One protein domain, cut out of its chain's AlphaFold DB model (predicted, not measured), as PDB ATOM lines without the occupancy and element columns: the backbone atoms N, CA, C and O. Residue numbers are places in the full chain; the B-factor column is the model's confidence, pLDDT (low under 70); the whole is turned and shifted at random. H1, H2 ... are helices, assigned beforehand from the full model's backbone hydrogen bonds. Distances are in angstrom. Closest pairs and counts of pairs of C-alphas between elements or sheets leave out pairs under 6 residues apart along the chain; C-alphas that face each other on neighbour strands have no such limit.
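What this domain is: This is residues 1 to 79 of the 79 residues of an uncharacterized protein of Marchantia polymorpha (UniProt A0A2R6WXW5). Five helices run round an open frame with an empty middle: H1, H2, H3 and H4 make four sides with a corner at each link, and H5 closes the ring side by side with H1. The printed part has 79 residues, with helices H1 to H5 in order, no named strand; class all helix. It is loose, radius of gyration of the C-alphas 15.2 A, spanning 37 by 28 by 22 A.

How they stand to each other: H1, residues 2 to 15, touches H5, residues 61 to 76, the same way at a shallow tilt of 14 degrees; their closest C-alphas, Asp 8 and Ile 68, are 5.4 A apart. H2, residues 17 to 28, is close to but not clearly touching H1, about perpendicular at 74 degrees; their closest C-alphas, Gln 13 and His 20, are 6.8 A apart. H3, residues 30 to 42, and H4, residues 44 to 59, are close but not clearly touching, about perpendicular at 76 degrees; their closest C-alphas, Lys 40 and His 47, are 6.1 A apart. H2 and H4 are apart. Every O i to N i+4 pair is within hydrogen-bond range in H1, H3 and H4; 7 of 8 in H2, 11 of 12 in H5.

Where its parts are: H1 begins at C-alpha 2 (-2.092, -37.135, -6.796) and H5, 23.9 A long, ends at C-alpha 76 (-2.794, -28.446, 18.420). H4 is 23.6 A, H1 19.8 A, H2 and H3 18.2 A each.

The domain as a whole: The farthest C-alphas, Met 41 and Lys 79, are 40.4 A apart. The printed part has no cut; its four links are tight. Residues 78 to 79 have pLDDT under 70.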
ATOM      1  N   MET A   1       1.602 -39.395  -7.070       79.38
ATOM      2  CA  MET A   1       1.628 -38.083  -6.368       79.38
ATOM      3  C   MET A   1       0.242 -37.490  -6.106       79.38
ATOM      4  O   MET A   1       0.062 -36.824  -5.090       79.38
ATOM      5  N   ASP A   2      -0.762 -37.745  -6.953       84.62
ATOM      6  CA  ASP A   2      -2.092 -37.135  -6.796       84.62
ATOM      7  C   ASP A   2      -2.844 -37.502  -5.515       84.62
ATOM      8  O   ASP A   2      -3.506 -36.639  -4.942       84.62
ATOM      9  N   HIS A   3      -2.700 -38.732  -5.014       88.25
ATOM     10  CA  HIS A   3      -3.315 -39.137  -3.746       88.25
ATOM     11  C   HIS A   3      -2.797 -38.306  -2.560       88.25
ATOM     12  O   HIS A   3      -3.603 -37.767  -1.804       88.25
ATOM     13  N   LEU A   4      -1.477 -38.100  -2.451       90.62
ATOM     14  CA  LEU A   4      -0.869 -37.243  -1.419       90.62
ATOM     15  C   LEU A   4      -1.323 -35.786  -1.542       90.62
ATOM     16  O   LEU A   4      -1.603 -35.129  -0.542       90.62
ATOM     17  N   ARG A   5      -1.442 -35.282  -2.773       88.88
ATOM     18  CA  ARG A   5      -1.910 -33.918  -3.036       88.88
ATOM     19  C   ARG A   5      -3.369 -33.724  -2.619       88.88
ATOM     20  O   ARG A   5      -3.702 -32.718  -1.994       88.88
ATOM     21  N   ARG A   6      -4.236 -34.690  -2.937       92.50
ATOM     22  CA  ARG A   6      -5.644 -34.694  -2.511       92.50
ATOM     23  C   ARG A   6      -5.760 -34.819  -0.991       92.50
ATOM     24  O   ARG A   6      -6.572 -34.115  -0.398       92.50
ATOM     25  N   ALA A   7      -4.931 -35.653  -0.364       92.06
ATOM     26  CA  ALA A   7      -4.874 -35.784   1.089       92.06
ATOM     27  C   ALA A   7      -4.454 -34.467   1.766       92.06
ATOM     28  O   ALA A   7      -5.164 -33.998   2.651       92.06
ATOM     29  N   ASP A   8      -3.382 -33.807   1.302       92.69
ATOM     30  CA  ASP A   8      -2.975 -32.477   1.794       92.69
ATOM     31  C   ASP A   8      -4.104 -31.448   1.666       92.69
ATOM     32  O   ASP A   8      -4.358 -30.688   2.602       92.69
ATOM     33  N   ALA A   9      -4.813 -31.440   0.534       90.12
ATOM     34  CA  ALA A   9      -5.937 -30.536   0.321       90.12
ATOM     35  C   ALA A   9      -7.077 -30.784   1.325       90.12
ATOM     36  O   ALA A   9      -7.536 -29.824   1.950       90.12
ATOM     37  N   LYS A  10      -7.483 -32.046   1.527       93.38
ATOM     38  CA  LYS A  10      -8.522 -32.430   2.500       93.38
ATOM     39  C   LYS A  10      -8.119 -32.069   3.931       93.38
ATOM     40  O   LYS A  10      -8.885 -31.413   4.632       93.38
ATOM     41  N   VAL A  11      -6.894 -32.415   4.336       92.56
ATOM     42  CA  VAL A  11      -6.356 -32.080   5.666       92.56
ATOM     43  C   VAL A  11      -6.350 -30.567   5.867       92.56
ATOM     44  O   VAL A  11      -6.882 -30.076   6.853       92.56
ATOM     45  N   SER A  12      -5.830 -29.805   4.904       91.62
ATOM     46  CA  SER A  12      -5.809 -28.338   4.955       91.62
ATOM     47  C   SER A  12      -7.208 -27.725   5.070       91.62
ATOM     48  O   SER A  12      -7.370 -26.698   5.732       91.62
ATOM     49  N   GLN A  13      -8.209 -28.290   4.386       90.12
ATOM     50  CA  GLN A  13      -9.603 -27.842   4.472       90.12
ATOM     51  C   GLN A  13     -10.180 -28.064   5.866       90.12
ATOM     52  O   GLN A  13     -10.758 -27.131   6.423       90.12
ATOM     53  N   ALA A  14      -9.943 -29.241   6.442       90.19
ATOM     54  CA  ALA A  14     -10.374 -29.568   7.794       90.19
ATOM     55  C   ALA A  14      -9.658 -28.719   8.862       90.19
ATOM     56  O   ALA A  14     -10.292 -28.241   9.795       90.19
ATOM     57  N   THR A  15      -8.349 -28.470   8.718       89.62
ATOM     58  CA  THR A  15      -7.557 -27.776   9.751       89.62
ATOM     59  C   THR A  15      -7.725 -26.250   9.746       89.62
ATOM     60  O   THR A  15      -7.467 -25.589  10.754       89.62
ATOM     61  N   HIS A  16      -8.113 -25.647   8.614       89.00
ATOM     62  CA  HIS A  16      -8.143 -24.185   8.450       89.00
ATOM     63  C   HIS A  16      -9.382 -23.647   7.707       89.00
ATOM     64  O   HIS A  16      -9.225 -22.910   6.722       89.00
ATOM     65  N   PRO A  17     -10.612 -23.920   8.176       87.50
ATOM     66  CA  PRO A  17     -11.841 -23.556   7.463       87.50
ATOM     67  C   PRO A  17     -11.955 -22.047   7.180       87.50
ATOM     68  O   PRO A  17     -12.244 -21.647   6.050       87.50
ATOM     69  N   VAL A  18     -11.605 -21.194   8.152       89.56
ATOM     70  CA  VAL A  18     -11.629 -19.723   8.007       89.56
ATOM     71  C   VAL A  18     -10.668 -19.235   6.917       89.56
ATOM     72  O   VAL A  18     -11.010 -18.358   6.123       89.56
ATOM     73  N   ARG A  19      -9.470 -19.831   6.817       88.44
ATOM     74  CA  ARG A  19      -8.493 -19.482   5.769       88.44
ATOM     75  C   ARG A  19      -9.062 -19.778   4.383       88.44
ATOM     76  O   ARG A  19      -8.894 -18.970   3.472       88.44
ATOM     77  N   HIS A  20      -9.738 -20.916   4.230       89.44
ATOM     78  CA  HIS A  20     -10.372 -21.303   2.968       89.44
ATOM     79  C   HIS A  20     -11.571 -20.422   2.622       89.44
ATOM     80  O   HIS A  20     -11.734 -20.066   1.456       89.44
ATOM     81  N   ALA A  21     -12.382 -20.028   3.606       89.50
ATOM     82  CA  ALA A  21     -13.465 -19.065   3.406       89.50
ATOM     83  C   ALA A  21     -12.926 -17.705   2.930       89.50
ATOM     84  O   ALA A  21     -13.325 -17.214   1.875       89.50
ATOM     85  N   LYS A  22     -11.921 -17.157   3.627       91.75
ATOM     86  CA  LYS A  22     -11.258 -15.902   3.242       91.75
ATOM     87  C   LYS A  22     -10.653 -15.975   1.842       91.75
ATOM     88  O   LYS A  22     -10.773 -15.034   1.064       91.75
ATOM     89  N   TRP A  23     -10.013 -17.092   1.495       90.38
ATOM     90  CA  TRP A  23      -9.460 -17.273   0.156       90.38
ATOM     91  C   TRP A  23     -10.543 -17.306  -0.930       90.38
ATOM     92  O   TRP A  23     -10.359 -16.684  -1.975       90.38
ATOM     93  N   ARG A  24     -11.680 -17.975  -0.683       90.06
ATOM     94  CA  ARG A  24     -12.821 -17.993  -1.614       90.06
ATOM     95  C   ARG A  24     -13.370 -16.589  -1.870       90.06
ATOM     96  O   ARG A  24     -13.562 -16.240  -3.030       90.06
ATOM     97  N   LEU A  25     -13.531 -15.780  -0.823       91.12
ATOM     98  CA  LEU A  25     -13.959 -14.382  -0.942       91.12
ATOM     99  C   LEU A  25     -12.932 -13.534  -1.710       91.12
ATOM    100  O   LEU A  25     -13.272 -12.789  -2.626       91.12
ATOM    101  N   ASN A  26     -11.648 -13.697  -1.394       93.25
ATOM    102  CA  ASN A  26     -10.580 -12.912  -2.012       93.25
ATOM    103  C   ASN A  26     -10.269 -13.309  -3.459       93.25
ATOM    104  O   ASN A  26      -9.628 -12.534  -4.167       93.25
ATOM    105  N   ARG A  27     -10.705 -14.489  -3.910       89.25
ATOM    106  CA  ARG A  27     -10.466 -14.973  -5.276       89.25
ATOM    107  C   ARG A  27     -11.026 -14.011  -6.327       89.25
ATOM    108  O   ARG A  27     -10.371 -13.778  -7.341       89.25
ATOM    109  N   TRP A  28     -12.207 -13.452  -6.067       89.88
ATOM    110  CA  TRP A  28     -12.922 -12.580  -7.003       89.88
ATOM    111  C   TRP A  28     -12.796 -11.092  -6.673       89.88
ATOM    112  O   TRP A  28     -13.219 -10.255  -7.461       89.88
ATOM    113  N   ASN A  29     -12.157 -10.747  -5.553       94.81
ATOM    114  CA  ASN A  29     -11.979  -9.360  -5.148       94.81
ATOM    115  C   ASN A  29     -11.022  -8.619  -6.116       94.81
ATOM    116  O   ASN A  29      -9.843  -8.993  -6.218       94.81
ATOM    117  N   PRO A  30     -11.474  -7.551  -6.803       94.81
ATOM    118  CA  PRO A  30     -10.679  -6.857  -7.816       94.81
ATOM    119  C   PRO A  30      -9.432  -6.185  -7.231       94.81
ATOM    120  O   PRO A  30      -8.372  -6.230  -7.856       94.81
ATOM    121  N   ARG A  31      -9.508  -5.650  -6.004       96.19
ATOM    122  CA  ARG A  31      -8.361  -5.015  -5.333       96.19
ATOM    123  C   ARG A  31      -7.240  -6.023  -5.080       96.19
ATOM    124  O   ARG A  31      -6.077  -5.755  -5.370       96.19
ATOM    125  N   VAL A  32      -7.587  -7.219  -4.602       94.06
ATOM    126  CA  VAL A  32      -6.612  -8.298  -4.364       94.06
ATOM    127  C   VAL A  32      -5.971  -8.744  -5.679       94.06
ATOM    128  O   VAL A  32      -4.752  -8.902  -5.755       94.06
ATOM    129  N   ARG A  33      -6.770  -8.908  -6.739       92.69
ATOM    130  CA  ARG A  33      -6.273  -9.297  -8.067       92.69
ATOM    131  C   ARG A  33      -5.330  -8.252  -8.658       92.69
ATOM    132  O   ARG A  33      -4.279  -8.624  -9.183       92.69
ATOM    133  N   TRP A  34      -5.679  -6.972  -8.540       95.56
ATOM    134  CA  TRP A  34      -4.835  -5.869  -8.986       95.56
ATOM    135  C   TRP A  34      -3.493  -5.862  -8.255       95.56
ATOM    136  O   TRP A  34      -2.446  -5.844  -8.898       95.56
ATOM    137  N   ASN A  35      -3.508  -6.002  -6.929       94.81
ATOM    138  CA  ASN A  35      -2.284  -6.049  -6.128       94.81
ATOM    139  C   ASN A  35      -1.386  -7.237  -6.502       94.81
ATOM    140  O   ASN A  35      -0.170  -7.080  -6.603       94.81
ATOM    141  N   ILE A  36      -1.967  -8.408  -6.785       91.88
ATOM    142  CA  ILE A  36      -1.209  -9.564  -7.284       91.88
ATOM    143  C   ILE A  36      -0.581  -9.254  -8.649       91.88
ATOM    144  O   ILE A  36       0.578  -9.604  -8.874       91.88
ATOM    145  N   LYS A  37      -1.320  -8.617  -9.569       93.38
ATOM    146  CA  LYS A  37      -0.795  -8.232 -10.890       93.38
ATOM    147  C   LYS A  37       0.355  -7.233 -10.748       93.38
ATOM    148  O   LYS A  37       1.417  -7.475 -11.314       93.38
ATOM    149  N   LYS A  38       0.168  -6.188  -9.938       95.56
ATOM    150  CA  LYS A  38       1.195  -5.190  -9.625       95.56
ATOM    151  C   LYS A  38       2.458  -5.855  -9.078       95.56
ATOM    152  O   LYS A  38       3.525  -5.671  -9.642       95.56
ATOM    153  N   HIS A  39       2.332  -6.713  -8.065       91.81
ATOM    154  CA  HIS A  39       3.482  -7.397  -7.465       91.81
ATOM    155  C   HIS A  39       4.270  -8.249  -8.475       91.81
ATOM    156  O   HIS A  39       5.497  -8.250  -8.452       91.81
ATOM    157  N   LYS A  40       3.588  -8.931  -9.409       92.50
ATOM    158  CA  LYS A  40       4.253  -9.692 -10.483       92.50
ATOM    159  C   LYS A  40       5.045  -8.808 -11.446       92.50
ATOM    160  O   LYS A  40       6.054  -9.266 -11.967       92.50
ATOM    161  N   MET A  41       4.559  -7.597 -11.707       94.44
ATOM    162  CA  MET A  41       5.230  -6.625 -12.572       94.44
ATOM    163  C   MET A  41       6.415  -5.973 -11.860       94.44
ATOM    164  O   MET A  41       7.468  -5.820 -12.463       94.44
ATOM    165  N   THR A  42       6.270  -5.645 -10.574       96.56
ATOM    166  CA  THR A  42       7.342  -5.038  -9.773       96.56
ATOM    167  C   THR A  42       8.470  -6.027  -9.457       96.56
ATOM    168  O   THR A  42       9.627  -5.628  -9.420       96.56
ATOM    169  N   HIS A  43       8.161  -7.318  -9.272       95.31
ATOM    170  CA  HIS A  43       9.142  -8.350  -8.893       95.31
ATOM    171  C   HIS A  43       9.134  -9.553  -9.858       95.31
ATOM    172  O   HIS A  43       8.745 -10.668  -9.485       95.31
ATOM    173  N   PRO A  44       9.561  -9.366 -11.121       93.44
ATOM    174  CA  PRO A  44       9.470 -10.409 -12.144       93.44
ATOM    175  C   PRO A  44      10.382 -11.609 -11.850       93.44
ATOM    176  O   PRO A  44       9.970 -12.758 -12.036       93.44
ATOM    177  N   ILE A  45      11.593 -11.365 -11.336       95.62
ATOM    178  CA  ILE A  45      12.575 -12.411 -11.008       95.62
ATOM    179  C   ILE A  45      12.058 -13.298  -9.871       95.62
ATOM    180  O   ILE A  45      12.061 -14.526  -9.983       95.62
ATOM    181  N   ASP A  46      11.541 -12.696  -8.800       93.94
ATOM    182  CA  ASP A  46      10.987 -13.442  -7.667       93.94
ATOM    183  C   ASP A  46       9.783 -14.280  -8.088       93.94
ATOM    184  O   ASP A  46       9.632 -15.434  -7.671       93.94
ATOM    185  N   HIS A  47       8.954 -13.745  -8.987       92.12
ATOM    186  CA  HIS A  47       7.845 -14.494  -9.553       92.12
ATOM    187  C   HIS A  47       8.320 -15.713 -10.363       92.12
ATOM    188  O   HIS A  47       7.745 -16.800 -10.223       92.12
ATOM    189  N   GLN A  48       9.377 -15.577 -11.172       94.06
ATOM    190  CA  GLN A  48       9.964 -16.705 -11.903       94.06
ATOM    191  C   GLN A  48      10.558 -17.754 -10.953       94.06
ATOM    192  O   GLN A  48      10.215 -18.935 -11.066       94.06
ATOM    193  N   LYS A  49      11.345 -17.335  -9.952       96.00
ATOM    194  CA  LYS A  49      11.884 -18.224  -8.905       96.00
ATOM    195  C   LYS A  49      10.763 -18.981  -8.187       96.00
ATOM    196  O   LYS A  49      10.824 -20.204  -8.036       96.00
ATOM    197  N   ALA A  50       9.689 -18.289  -7.806       93.81
ATOM    198  CA  ALA A  50       8.527 -18.906  -7.175       93.81
ATOM    199  C   ALA A  50       7.827 -19.918  -8.100       93.81
ATOM    200  O   ALA A  50       7.380 -20.968  -7.631       93.81
ATOM    201  N   LYS A  51       7.737 -19.639  -9.407       93.75
ATOM    202  CA  LYS A  51       7.151 -20.554 -10.400       93.75
ATOM    203  C   LYS A  51       7.971 -21.841 -10.524       93.75
ATOM    204  O   LYS A  51       7.386 -22.923 -10.481       93.75
ATOM    205  N   VAL A  52       9.299 -21.739 -10.611       96.00
ATOM    206  CA  VAL A  52      10.205 -22.901 -10.664       96.00
ATOM    207  C   VAL A  52      10.119 -23.713  -9.372       96.00
ATOM    208  O   VAL A  52       9.876 -24.918  -9.416       96.00
ATOM    209  N   LYS A  53      10.184 -23.049  -8.213       95.56
ATOM    210  CA  LYS A  53      10.045 -23.703  -6.905       95.56
ATOM    211  C   LYS A  53       8.732 -24.481  -6.778       95.56
ATOM    212  O   LYS A  53       8.722 -25.587  -6.247       95.56
ATOM    213  N   ARG A  54       7.617 -23.941  -7.292       92.38
ATOM    214  CA  ARG A  54       6.327 -24.658  -7.317       92.38
ATOM    215  C   ARG A  54       6.376 -25.919  -8.174       92.38
ATOM    216  O   ARG A  54       5.817 -26.920  -7.744       92.38
ATOM    217  N   LYS A  55       7.029 -25.886  -9.341       93.88
ATOM    218  CA  LYS A  55       7.190 -27.076 -10.195       93.88
ATOM    219  C   LYS A  55       7.984 -28.165  -9.476       93.88
ATOM    220  O   LYS A  55       7.541 -29.305  -9.429       93.88
ATOM    221  N   PHE A  56       9.095 -27.798  -8.840       94.50
ATOM    222  CA  PHE A  56       9.899 -28.745  -8.069       94.50
ATOM    223  C   PHE A  56       9.110 -29.349  -6.895       94.50
ATOM    224  O   PHE A  56       9.022 -30.566  -6.746       94.50
ATOM    225  N   ASN A  57       8.428 -28.502  -6.117       92.94
ATOM    226  CA  ASN A  57       7.569 -28.947  -5.018       92.94
ATOM    227  C   ASN A  57       6.403 -29.827  -5.482       92.94
ATOM    228  O   ASN A  57       5.903 -30.631  -4.702       92.94
ATOM    229  N   HIS A  58       5.945 -29.665  -6.724       89.81
ATOM    230  CA  HIS A  58       4.867 -30.479  -7.266       89.81
ATOM    231  C   HIS A  58       5.278 -31.946  -7.426       89.81
ATOM    232  O   HIS A  58       4.461 -32.826  -7.155       89.81
ATOM    233  N   MET A  59       6.535 -32.186  -7.811       91.06
ATOM    234  CA  MET A  59       7.105 -33.520  -8.025       91.06
ATOM    235  C   MET A  59       7.621 -34.162  -6.728       91.06
ATOM    236  O   MET A  59       7.727 -35.380  -6.650       91.06
ATOM    237  N   ASN A  60       7.909 -33.363  -5.697       92.19
ATOM    238  CA  ASN A  60       8.493 -33.842  -4.447       92.19
ATOM    239  C   ASN A  60       7.426 -34.374  -3.452       92.19
ATOM    240  O   ASN A  60       6.674 -33.572  -2.888       92.19
ATOM    241  N   PRO A  61       7.377 -35.686  -3.137       89.94
ATOM    242  CA  PRO A  61       6.424 -36.240  -2.166       89.94
ATOM    243  C   PRO A  61       6.628 -35.716  -0.737       89.94
ATOM    244  O   PRO A  61       5.653 -35.457  -0.024       89.94
ATOM    245  N   PHE A  62       7.880 -35.496  -0.316       94.25
ATOM    246  CA  PHE A  62       8.210 -35.033   1.035       94.25
ATOM    247  C   PHE A  62       7.685 -33.625   1.313       94.25
ATOM    248  O   PHE A  62       7.366 -33.290   2.457       94.25
ATOM    249  N   PHE A  63       7.526 -32.805   0.269       93.25
ATOM    250  CA  PHE A  63       6.901 -31.493   0.390       93.25
ATOM    251  C   PHE A  63       5.465 -31.597   0.930       93.25
ATOM    252  O   PHE A  63       5.095 -30.856   1.846       93.25
ATOM    253  N   TYR A  64       4.667 -32.535   0.410       93.19
ATOM    254  CA  TYR A  64       3.283 -32.734   0.848       93.19
ATOM    255  C   TYR A  64       3.208 -33.377   2.231       93.19
ATOM    256  O   TYR A  64       2.435 -32.909   3.063       93.19
ATOM    257  N   LEU A  65       4.056 -34.368   2.526       93.25
ATOM    258  CA  LEU A  65       4.126 -34.981   3.859       93.25
ATOM    259  C   LEU A  65       4.458 -33.946   4.943       93.25
ATOM    260  O   LEU A  65       3.779 -33.863   5.968       93.25
ATOM    261  N   LYS A  66       5.448 -33.079   4.683       94.56
ATOM    262  CA  LYS A  66       5.803 -31.973   5.582       94.56
ATOM    263  C   LYS A  66       4.634 -31.007   5.783       94.56
ATOM    264  O   LYS A  66       4.395 -30.565   6.907       94.56
ATOM    265  N   ARG A  67       3.890 -30.671   4.721       93.75
ATOM    266  CA  ARG A  67       2.714 -29.788   4.814       93.75
ATOM    267  C   ARG A  67       1.570 -30.416   5.604       93.75
ATOM    268  O   ARG A  67       1.021 -29.729   6.461       93.75
ATOM    269  N   ILE A  68       1.274 -31.696   5.388       93.44
ATOM    270  CA  ILE A  68       0.269 -32.443   6.156       93.44
ATOM    271  C   ILE A  68       0.633 -32.431   7.645       93.44
ATOM    272  O   ILE A  68      -0.173 -31.980   8.459       93.44
ATOM    273  N   LYS A  69       1.873 -32.805   7.995       94.56
ATOM    274  CA  LYS A  69       2.379 -32.765   9.378       94.56
ATOM    275  C   LYS A  69       2.206 -31.380  10.009       94.56
ATOM    276  O   LYS A  69       1.727 -31.265  11.134       94.56
ATOM    277  N   ASN A  70       2.575 -30.324   9.287       93.25
ATOM    278  CA  ASN A  70       2.475 -28.954   9.790       93.25
ATOM    279  C   ASN A  70       1.023 -28.486   9.961       93.25
ATOM    280  O   ASN A  70       0.718 -27.847  10.967       93.25
ATOM    281  N   ASN A  71       0.129 -28.813   9.021       90.75
ATOM    282  CA  ASN A  71      -1.298 -28.495   9.130       90.75
ATOM    283  C   ASN A  71      -1.908 -29.182  10.361       90.75
ATOM    284  O   ASN A  71      -2.603 -28.528  11.134       90.75
ATOM    285  N   ILE A  72      -1.581 -30.456  10.601       89.19
ATOM    286  CA  ILE A  72      -2.027 -31.195  11.792       89.19
ATOM    287  C   ILE A  72      -1.467 -30.545  13.065       89.19
ATOM    288  O   ILE A  72      -2.233 -30.177  13.950       89.19
ATOM    289  N   LYS A  73      -0.150 -30.292  13.134       90.88
ATOM    290  CA  LYS A  73       0.486 -29.627  14.291       90.88
ATOM    291  C   LYS A  73      -0.137 -28.262  14.600       90.88
ATOM    292  O   LYS A  73      -0.237 -27.874  15.758       90.88
ATOM    293  N   SER A  74      -0.548 -27.520  13.574       85.50
ATOM    294  CA  SER A  74      -1.141 -26.192  13.747       85.50
ATOM    295  C   SER A  74      -2.530 -26.204  14.394       85.50
ATOM    296  O   SER A  74      -2.906 -25.188  14.973       85.50
ATOM    297  N   ILE A  75      -3.263 -27.327  14.345       82.44
ATOM    298  CA  ILE A  75      -4.498 -27.502  15.124       82.44
ATOM    299  C   ILE A  75      -4.155 -27.485  16.614       82.44
ATOM    300  O   ILE A  75      -4.743 -26.726  17.375       82.44
ATOM    301  N   PHE A  76      -3.160 -28.277  17.014       76.44
ATOM    302  CA  PHE A  76      -2.794 -28.446  18.420       76.44
ATOM    303  C   PHE A  76      -2.149 -27.205  19.049       76.44
ATOM    304  O   PHE A  76      -2.180 -27.071  20.261       76.44
ATOM    305  N   ARG A  77      -1.591 -26.284  18.250       76.25
ATOM    306  CA  ARG A  77      -1.049 -24.997  18.743       76.25
ATOM    307  C   ARG A  77      -2.103 -23.896  18.913       76.25
ATOM    308  O   ARG A  77      -1.738 -22.789  19.284       76.25
ATOM    309  N   ARG A  78      -3.357 -24.138  18.517       60.81
ATOM    310  CA  ARG A  78      -4.458 -23.158  18.589       60.81
ATOM    311  C   ARG A  78      -5.405 -23.388  19.774       60.81
ATOM    312  O   ARG A  78      -6.414 -22.693  19.846       60.81
ATOM    313  N   LYS A  79      -5.095 -24.351  20.642       49.69
ATOM    314  CA  LYS A  79      -5.611 -24.417  22.012       49.69
ATOM    315  C   LYS A  79      -4.629 -23.695  22.920       49.69
ATOM    316  O   LYS A  79      -5.119 -23.065  23.871       49.69
TER     317      LYS A  79